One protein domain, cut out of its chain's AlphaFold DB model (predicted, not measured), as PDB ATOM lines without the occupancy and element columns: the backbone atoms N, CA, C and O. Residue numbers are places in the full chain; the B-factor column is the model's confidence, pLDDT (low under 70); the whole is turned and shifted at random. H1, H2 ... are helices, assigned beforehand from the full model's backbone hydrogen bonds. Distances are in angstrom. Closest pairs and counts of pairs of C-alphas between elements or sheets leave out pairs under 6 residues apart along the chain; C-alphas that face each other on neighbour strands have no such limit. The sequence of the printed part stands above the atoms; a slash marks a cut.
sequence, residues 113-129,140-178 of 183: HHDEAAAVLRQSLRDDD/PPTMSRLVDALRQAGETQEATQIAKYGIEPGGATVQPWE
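This is residues 113 to 129 and 140 to 178 of the 183 residues of an uncharacterized protein of Actinophytocola xanthii (UniProt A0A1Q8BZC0). Three short helices stand in an up-and-down trough, with H2 in the middle, H1 on one side of it and H3 on the other, their centres at the corners of a triangle. On the open side, between H3 and H1, residues 166 to 173 fold back as a loop with a short antiparallel pairing, and the tail then leads away to Glu 178. The printed part has 56 residues, with named helices H1, H2 and H3 in that order and no named strand; the class is all helix. The whole is compact, with a radius of gyration of the C-alphas of 10.4 A and spans of 32 by 26 by 15 A.

Start with H1, residues 114 to 127, and look next at H2, residues 141 to 152: they touch, the closest C-alphas being those of His 114 and Ala 149, 5.0 A apart. They run opposite ways at a shallow tilt of 26 degrees. Go on to H3, residues 156 to 165, which forms a helical hairpin with H2 across a tight link of 3 residues. These two touch, closest at the C-alphas of Val 147 and Ala 159, 4.7 A apart, and run opposite ways at a shallow tilt of 25 degrees. H1 and H3 are apart. In H1, H2 and H3 every O i to N i+4 pair is within hydrogen-bond range.

Find C-alpha 114 at (-43.948, -15.114, 110.316); from there H1 runs 19.8 A to C-alpha 127. H2 begins at C-alpha 141, at (-40.338, -30.940, 112.542), and measures 16.8 A. H3 measures 14.1 A and ends at C-alpha 165, at (-33.471, -25.503, 125.525). Past it, residues 167 to 168 pair with residues 172 to 173, antiparallel.

The two C-alphas farthest apart are those of His 113 and Glu 178, 32.9 A. Residues 130 to 139 are cut out, and C-alphas 129 and 140 lie 12.1 A apart across the cut, in the link from H1 to H2. Residues 166 to 178 have no named element. The mean pLDDT of the printed part is 83.9; look for values under 70 at residue 129, residues 169 to 171 and residues 176 to 178.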
ATOM      1  N   HIS A 113     -46.109 -13.365 107.086       97.00
ATOM      2  CA  HIS A 113     -46.697 -13.237 108.425       97.00
ATOM      3  C   HIS A 113     -46.060 -14.256 109.386       97.00
ATOM      4  O   HIS A 113     -46.696 -15.189 109.891       97.00
ATOM      5  N   HIS A 114     -44.749 -14.132 109.582       96.44
ATOM      6  CA  HIS A 114     -43.948 -15.114 110.316       96.44
ATOM      7  C   HIS A 114     -44.254 -15.157 111.821       96.44
ATOM      8  O   HIS A 114     -44.123 -16.209 112.451       96.44
ATOM      9  N   ASP A 115     -44.701 -14.044 112.396       95.69
ATOM     10  CA  ASP A 115     -45.176 -13.942 113.775       95.69
ATOM     11  C   ASP A 115     -46.469 -14.749 113.987       95.69
ATOM     12  O   ASP A 115     -46.563 -15.552 114.924       95.69
ATOM     13  N   GLU A 116     -47.432 -14.624 113.069       96.25
ATOM     14  CA  GLU A 116     -48.654 -15.431 113.080       96.25
ATOM     15  C   GLU A 116     -48.346 -16.917 112.847       96.25
ATOM     16  O   GLU A 116     -48.877 -17.781 113.555       96.25
ATOM     17  N   ALA A 117     -47.450 -17.235 111.905       96.50
ATOM     18  CA  ALA A 117     -47.009 -18.608 111.656       96.50
ATOM     19  C   ALA A 117     -46.404 -19.237 112.926       96.50
ATOM     20  O   ALA A 117     -46.760 -20.359 113.303       96.50
ATOM     21  N   ALA A 118     -45.555 -18.490 113.642       94.06
ATOM     22  CA  ALA A 118     -44.989 -18.914 114.918       94.06
ATOM     23  C   ALA A 118     -46.075 -19.153 115.983       94.06
ATOM     24  O   ALA A 118     -46.011 -20.141 116.722       94.06
ATOM     25  N   ALA A 119     -47.105 -18.304 116.056       93.12
ATOM     26  CA  ALA A 119     -48.222 -18.496 116.981       93.12
ATOM     27  C   ALA A 119     -48.999 -19.798 116.695       93.12
ATOM     28  O   ALA A 119     -49.285 -20.568 117.620       93.12
ATOM     29  N   VAL A 120     -49.276 -20.097 115.422       93.31
ATOM     30  CA  VAL A 120     -49.952 -21.341 115.012       93.31
ATOM     31  C   VAL A 120     -49.091 -22.575 115.315       93.31
ATOM     32  O   VAL A 120     -49.599 -23.589 115.809       93.31
ATOM     33  N   LEU A 121     -47.779 -22.506 115.071       91.38
ATOM     34  CA  LEU A 121     -46.840 -23.592 115.373       91.38
ATOM     35  C   LEU A 121     -46.718 -23.845 116.882       91.38
ATOM     36  O   LEU A 121     -46.719 -25.001 117.307       91.38
ATOM     37  N   ARG A 122     -46.706 -22.792 117.708       88.25
ATOM     38  CA  ARG A 122     -46.772 -22.931 119.173       88.25
ATOM     39  C   ARG A 122     -48.045 -23.625 119.620       88.25
ATOM     40  O   ARG A 122     -47.974 -24.547 120.427       88.25
ATOM     41  N   GLN A 123     -49.197 -23.215 119.091       87.06
ATOM     42  CA  GLN A 123     -50.458 -23.874 119.420       87.06
ATOM     43  C   GLN A 123     -50.445 -25.343 118.979       87.06
ATOM     44  O   GLN A 123     -50.916 -26.206 119.709       87.06
ATOM     45  N   SER A 124     -49.814 -25.648 117.842       85.19
ATOM     46  CA  SER A 124     -49.621 -27.030 117.396       85.19
ATOM     47  C   SER A 124     -48.845 -27.861 118.412       85.19
ATOM     48  O   SER A 124     -49.291 -28.943 118.751       85.19
ATOM     49  N   LEU A 125     -47.732 -27.345 118.936       82.06
ATOM     50  CA  LEU A 125     -46.915 -28.033 119.945       82.06
ATOM     51  C   LEU A 125     -47.604 -28.158 121.316       82.06
ATOM     52  O   LEU A 125     -47.183 -28.966 122.139       82.06
ATOM     53  N   ARG A 126     -48.631 -27.344 121.583       81.44
ATOM     54  CA  ARG A 126     -49.494 -27.480 122.767       81.44
ATOM     55  C   ARG A 126     -50.527 -28.582 122.593       81.44
ATOM     56  O   ARG A 126     -50.737 -29.349 123.521       81.44
ATOM     57  N   ASP A 127     -51.177 -28.598 121.432       77.12
ATOM     58  CA  ASP A 127     -52.275 -29.516 121.119       77.12
ATOM     59  C   ASP A 127     -51.782 -30.925 120.774       77.12
ATOM     60  O   ASP A 127     -52.533 -31.890 120.884       77.12
ATOM     61  N   ASP A 128     -50.549 -31.036 120.280       70.19
ATOM     62  CA  ASP A 128     -49.937 -32.317 119.972       70.19
ATOM     63  C   ASP A 128     -49.585 -33.009 121.300       70.19
ATOM     64  O   ASP A 128     -48.585 -32.689 121.941       70.19
ATOM     65  N   ASP A 129     -50.394 -34.001 121.695       50.94
ATOM     66  CA  ASP A 129     -50.108 -34.947 122.795       50.94
ATOM     67  C   ASP A 129     -48.761 -35.685 122.597       50.94
ATOM     68  O   ASP A 129     -48.291 -36.419 123.470       50.94
ATOM     69  N   PRO A 140     -39.266 -32.469 117.048       72.00
ATOM     70  CA  PRO A 140     -40.307 -32.628 116.039       72.00
ATOM     71  C   PRO A 140     -40.139 -31.572 114.929       72.00
ATOM     72  O   PRO A 140     -39.749 -30.443 115.235       72.00
ATOM     73  N   PRO A 141     -40.473 -31.882 113.660       81.06
ATOM     74  CA  PRO A 141     -40.338 -30.940 112.542       81.06
ATOM     75  C   PRO A 141     -40.999 -29.576 112.798       81.06
ATOM     76  O   PRO A 141     -40.469 -28.540 112.404       81.06
ATOM     77  N   THR A 142     -42.119 -29.571 113.527       84.25
ATOM     78  CA  THR A 142     -42.846 -28.374 113.977       84.25
ATOM     79  C   THR A 142     -41.975 -27.421 114.804       84.25
ATOM     80  O   THR A 142     -42.118 -26.208 114.684       84.25
ATOM     81  N   MET A 143     -41.049 -27.943 115.617       85.62
ATOM     82  CA  MET A 143     -40.148 -27.130 116.440       85.62
ATOM     83  C   MET A 143     -39.092 -26.422 115.589       85.62
ATOM     84  O   MET A 143     -38.875 -25.229 115.775       85.62
ATOM     85  N   SER A 144     -38.475 -27.117 114.627       88.31
ATOM     86  CA  SER A 144     -37.526 -26.484 113.699       88.31
ATOM     87  C   SER A 144     -38.200 -25.374 112.897       88.31
ATOM     88  O   SER A 144     -37.687 -24.262 112.821       88.31
ATOM     89  N   ARG A 145     -39.405 -25.647 112.392       91.44
ATOM     90  CA  ARG A 145     -40.187 -24.671 111.631       91.44
ATOM     91  C   ARG A 145     -40.585 -23.454 112.478       91.44
ATOM     92  O   ARG A 145     -40.557 -22.335 111.984       91.44
ATOM     93  N   LEU A 146     -40.873 -23.647 113.770       91.69
ATOM     94  CA  LEU A 146     -41.131 -22.548 114.712       91.69
ATOM     95  C   LEU A 146     -39.890 -21.679 114.931       91.69
ATOM     96  O   LEU A 146     -39.992 -20.457 114.922       91.69
ATOM     97  N   VAL A 147     -38.720 -22.296 115.113       91.75
ATOM     98  CA  VAL A 147     -37.447 -21.567 115.240       91.75
ATOM     99  C   VAL A 147     -37.189 -20.717 113.996       91.75
ATOM    100  O   VAL A 147     -36.787 -19.560 114.124       91.75
ATOM    101  N   ASP A 148     -37.444 -21.258 112.808       94.19
ATOM    102  CA  ASP A 148     -37.249 -20.528 111.556       94.19
ATOM    103  C   ASP A 148     -38.260 -19.385 111.397       94.19
ATOM    104  O   ASP A 148     -37.852 -18.263 111.099       94.19
ATOM    105  N   ALA A 149     -39.543 -19.613 111.699       94.19
ATOM    106  CA  ALA A 149     -40.560 -18.561 111.703       94.19
ATOM    107  C   ALA A 149     -40.198 -17.414 112.670       94.19
ATOM    108  O   ALA A 149     -40.253 -16.246 112.295       94.19
ATOM    109  N   LEU A 150     -39.727 -17.725 113.882       94.06
ATOM    110  CA  LEU A 150     -39.293 -16.709 114.849       94.06
ATOM    111  C   LEU A 150     -38.085 -15.908 114.363       94.06
ATOM    112  O   LEU A 150     -38.046 -14.693 114.537       94.06
ATOM    113  N   ARG A 151     -37.113 -16.556 113.711       94.50
ATOM    114  CA  ARG A 151     -35.982 -15.842 113.094       94.50
ATOM    115  C   ARG A 151     -36.451 -14.874 112.017       94.50
ATOM    116  O   ARG A 151     -35.978 -13.742 111.998       94.50
ATOM    117  N   GLN A 152     -37.372 -15.303 111.156       95.25
ATOM    118  CA  GLN A 152     -37.913 -14.454 110.093       95.25
ATOM    119  C   GLN A 152     -38.773 -13.306 110.645       95.25
ATOM    120  O   GLN A 152     -38.757 -12.212 110.090       95.25
ATOM    121  N   ALA A 153     -39.443 -13.510 111.782       93.56
ATOM    122  CA  ALA A 153     -40.151 -12.457 112.513       93.56
ATOM    123  C   ALA A 153     -39.215 -11.478 113.262       93.56
ATOM    124  O   ALA A 153     -39.680 -10.487 113.817       93.56
ATOM    125  N   GLY A 154     -37.902 -11.740 113.303       93.06
ATOM    126  CA  GLY A 154     -36.919 -10.931 114.036       93.06
ATOM    127  C   GLY A 154     -36.700 -11.345 115.498       93.06
ATOM    128  O   GLY A 154     -35.776 -10.843 116.142       93.06
ATOM    129  N   GLU A 155     -37.446 -12.328 116.005       91.88
ATOM    130  CA  GLU A 155     -37.390 -12.865 117.376       91.88
ATOM    131  C   GLU A 155     -36.204 -13.830 117.579       91.88
ATOM    132  O   GLU A 155     -36.322 -14.978 118.021       91.88
ATOM    133  N   THR A 156     -35.001 -13.364 117.236       91.19
ATOM    134  CA  THR A 156     -33.781 -14.190 117.166       91.19
ATOM    135  C   THR A 156     -33.365 -14.745 118.530       91.19
ATOM    136  O   THR A 156     -32.852 -15.867 118.625       91.19
ATOM    137  N   GLN A 157     -33.585 -13.973 119.599       87.81
ATOM    138  CA  GLN A 157     -33.252 -14.386 120.961       87.81
ATOM    139  C   GLN A 157     -34.116 -15.571 121.395       87.81
ATOM    140  O   GLN A 157     -33.595 -16.573 121.888       87.81
ATOM    141  N   GLU A 158     -35.421 -15.480 121.162       86.94
ATOM    142  CA  GLU A 158     -36.350 -16.546 121.503       86.94
ATOM    143  C   GLU A 158     -36.121 -17.789 120.634       86.94
ATOM    144  O   GLU A 158     -36.029 -18.901 121.155       86.94
ATOM    145  N   ALA A 159     -35.911 -17.611 119.327       88.94
ATOM    146  CA  ALA A 159     -35.554 -18.705 118.427       88.94
ATOM    147  C   ALA A 159     -34.304 -19.465 118.911       88.94
ATOM    148  O   ALA A 159     -34.253 -20.695 118.871       88.94
ATOM    149  N   THR A 160     -33.300 -18.740 119.414       88.12
ATOM    150  CA  THR A 160     -32.076 -19.332 119.978       88.12
ATOM    151  C   THR A 160     -32.360 -20.093 121.270       88.12
ATOM    152  O   THR A 160     -31.813 -21.179 121.471       88.12
ATOM    153  N   GLN A 161     -33.215 -19.555 122.141       85.75
ATOM    154  CA  GLN A 161     -33.615 -20.236 123.372       85.75
ATOM    155  C   GLN A 161     -34.365 -21.532 123.073       85.75
ATOM    156  O   GLN A 161     -33.974 -22.574 123.589       85.75
ATOM    157  N   ILE A 162     -35.358 -21.499 122.182       84.31
ATOM    158  CA  ILE A 162     -36.107 -22.692 121.768       84.31
ATOM    159  C   ILE A 162     -35.175 -23.719 121.119       84.31
ATOM    160  O   ILE A 162     -35.238 -24.898 121.455       84.31
ATOM    161  N   ALA A 163     -34.260 -23.290 120.245       83.69
ATOM    162  CA  ALA A 163     -33.304 -24.195 119.609       83.69
ATOM    163  C   ALA A 163     -32.338 -24.857 120.609       83.69
ATOM    164  O   ALA A 163     -31.882 -25.976 120.378       83.69
ATOM    165  N   LYS A 164     -32.003 -24.166 121.707       81.69
ATOM    166  CA  LYS A 164     -31.031 -24.634 122.703       81.69
ATOM    167  C   LYS A 164     -31.663 -25.429 123.845       81.69
ATOM    168  O   LYS A 164     -31.050 -26.379 124.326       81.69
ATOM    169  N   TYR A 165     -32.840 -25.015 124.299       80.62
ATOM    170  CA  TYR A 165     -33.471 -25.503 125.525       80.62
ATOM    171  C   TYR A 165     -34.821 -26.183 125.281       80.62
ATOM    172  O   TYR A 165     -35.285 -26.923 126.143       80.62
ATOM    173  N   GLY A 166     -35.422 -25.998 124.105       80.31
ATOM    174  CA  GLY A 166     -36.721 -26.561 123.758       80.31
ATOM    175  C   GLY A 166     -37.903 -25.736 124.273       80.31
ATOM    176  O   GLY A 166     -37.789 -24.546 124.574       80.31
ATOM    177  N   ILE A 167     -39.065 -26.389 124.327       78.75
ATOM    178  CA  ILE A 167     -40.357 -25.817 124.723       78.75
ATOM    179  C   ILE A 167     -40.959 -26.690 125.827       78.75
ATOM    180  O   ILE A 167     -40.879 -27.917 125.770       78.75
ATOM    181  N   GLU A 168     -41.545 -26.049 126.831       75.06
ATOM    182  CA  GLU A 168     -42.192 -26.694 127.972       75.06
ATOM    183  C   GLU A 168     -43.572 -27.274 127.627       75.06
ATOM    184  O   GLU A 168     -44.248 -26.730 126.748       75.06
ATOM    185  N   PRO A 169     -44.036 -28.288 128.398       62.72
ATOM    186  CA  PRO A 169     -45.447 -28.639 128.597       62.72
ATOM    187  C   PRO A 169     -46.374 -27.428 128.670       62.72
ATOM    188  O   PRO A 169     -46.511 -26.807 129.714       62.72
ATOM    189  N   GLY A 170     -47.005 -27.082 127.546       65.25
ATOM    190  CA  GLY A 170     -47.852 -25.892 127.420       65.25
ATOM    191  C   GLY A 170     -47.328 -24.823 126.459       65.25
ATOM    192  O   GLY A 170     -47.897 -23.735 126.395       65.25
ATOM    193  N   GLY A 171     -46.300 -25.109 125.658       69.69
ATOM    194  CA  GLY A 171     -45.882 -24.255 124.540       69.69
ATOM    195  C   GLY A 171     -45.097 -23.005 124.946       69.69
ATOM    196  O   GLY A 171     -44.976 -22.087 124.136       69.69
ATOM    197  N   ALA A 172     -44.623 -22.937 126.192       77.50
ATOM    198  CA  ALA A 172     -43.762 -21.862 126.673       77.50
ATOM    199  C   ALA A 172     -42.292 -22.155 126.340       77.50
ATOM    200  O   ALA A 172     -41.854 -23.302 126.388       77.50
ATOM    201  N   THR A 173     -41.524 -21.124 126.000       78.25
ATOM    202  CA  THR A 173     -40.076 -21.252 125.798       78.25
ATOM    203  C   THR A 173     -39.407 -21.615 127.121       78.25
ATOM    204  O   THR A 173     -39.630 -20.933 128.122       78.25
ATOM    205  N   VAL A 174     -38.592 -22.678 127.125       78.81
ATOM    206  CA  VAL A 174     -37.871 -23.119 128.330       78.81
ATOM    207  C   VAL A 174     -36.943 -22.002 128.797       78.81
ATOM    208  O   VAL A 174     -36.082 -21.537 128.044       78.81
ATOM    209  N   GLN A 175     -37.098 -21.593 130.055       72.81
ATOM    210  CA  GLN A 175     -36.178 -20.647 130.674       72.81
ATOM    211  C   GLN A 175     -34.879 -21.366 131.065       72.81
ATOM    212  O   GLN A 175     -34.923 -22.490 131.578       72.81
ATOM    213  N   PRO A 176     -33.700 -20.753 130.853       67.50
ATOM    214  CA  PRO A 176     -32.469 -21.250 131.446       67.50
ATOM    215  C   PRO A 176     -32.646 -21.341 132.962       67.50
ATOM    216  O   PRO A 176     -33.224 -20.443 133.568       67.50
ATOM    217  N   TRP A 177     -32.126 -22.394 133.588       62.47
ATOM    218  CA  TRP A 177     -32.109 -22.490 135.046       62.47
ATOM    219  C   TRP A 177     -31.316 -21.310 135.629       62.47
ATOM    220  O   TRP A 177     -30.083 -21.317 135.609       62.47
ATOM    221  N   GLU A 178     -32.008 -20.289 136.134       58.59
ATOM    222  CA  GLU A 178     -31.389 -19.231 136.925       58.59
ATOM    223  C   GLU A 178     -31.048 -19.812 138.298       58.59
ATOM    224  O   GLU A 178     -31.923 -20.073 139.125       58.59
TER     225      GLU A 178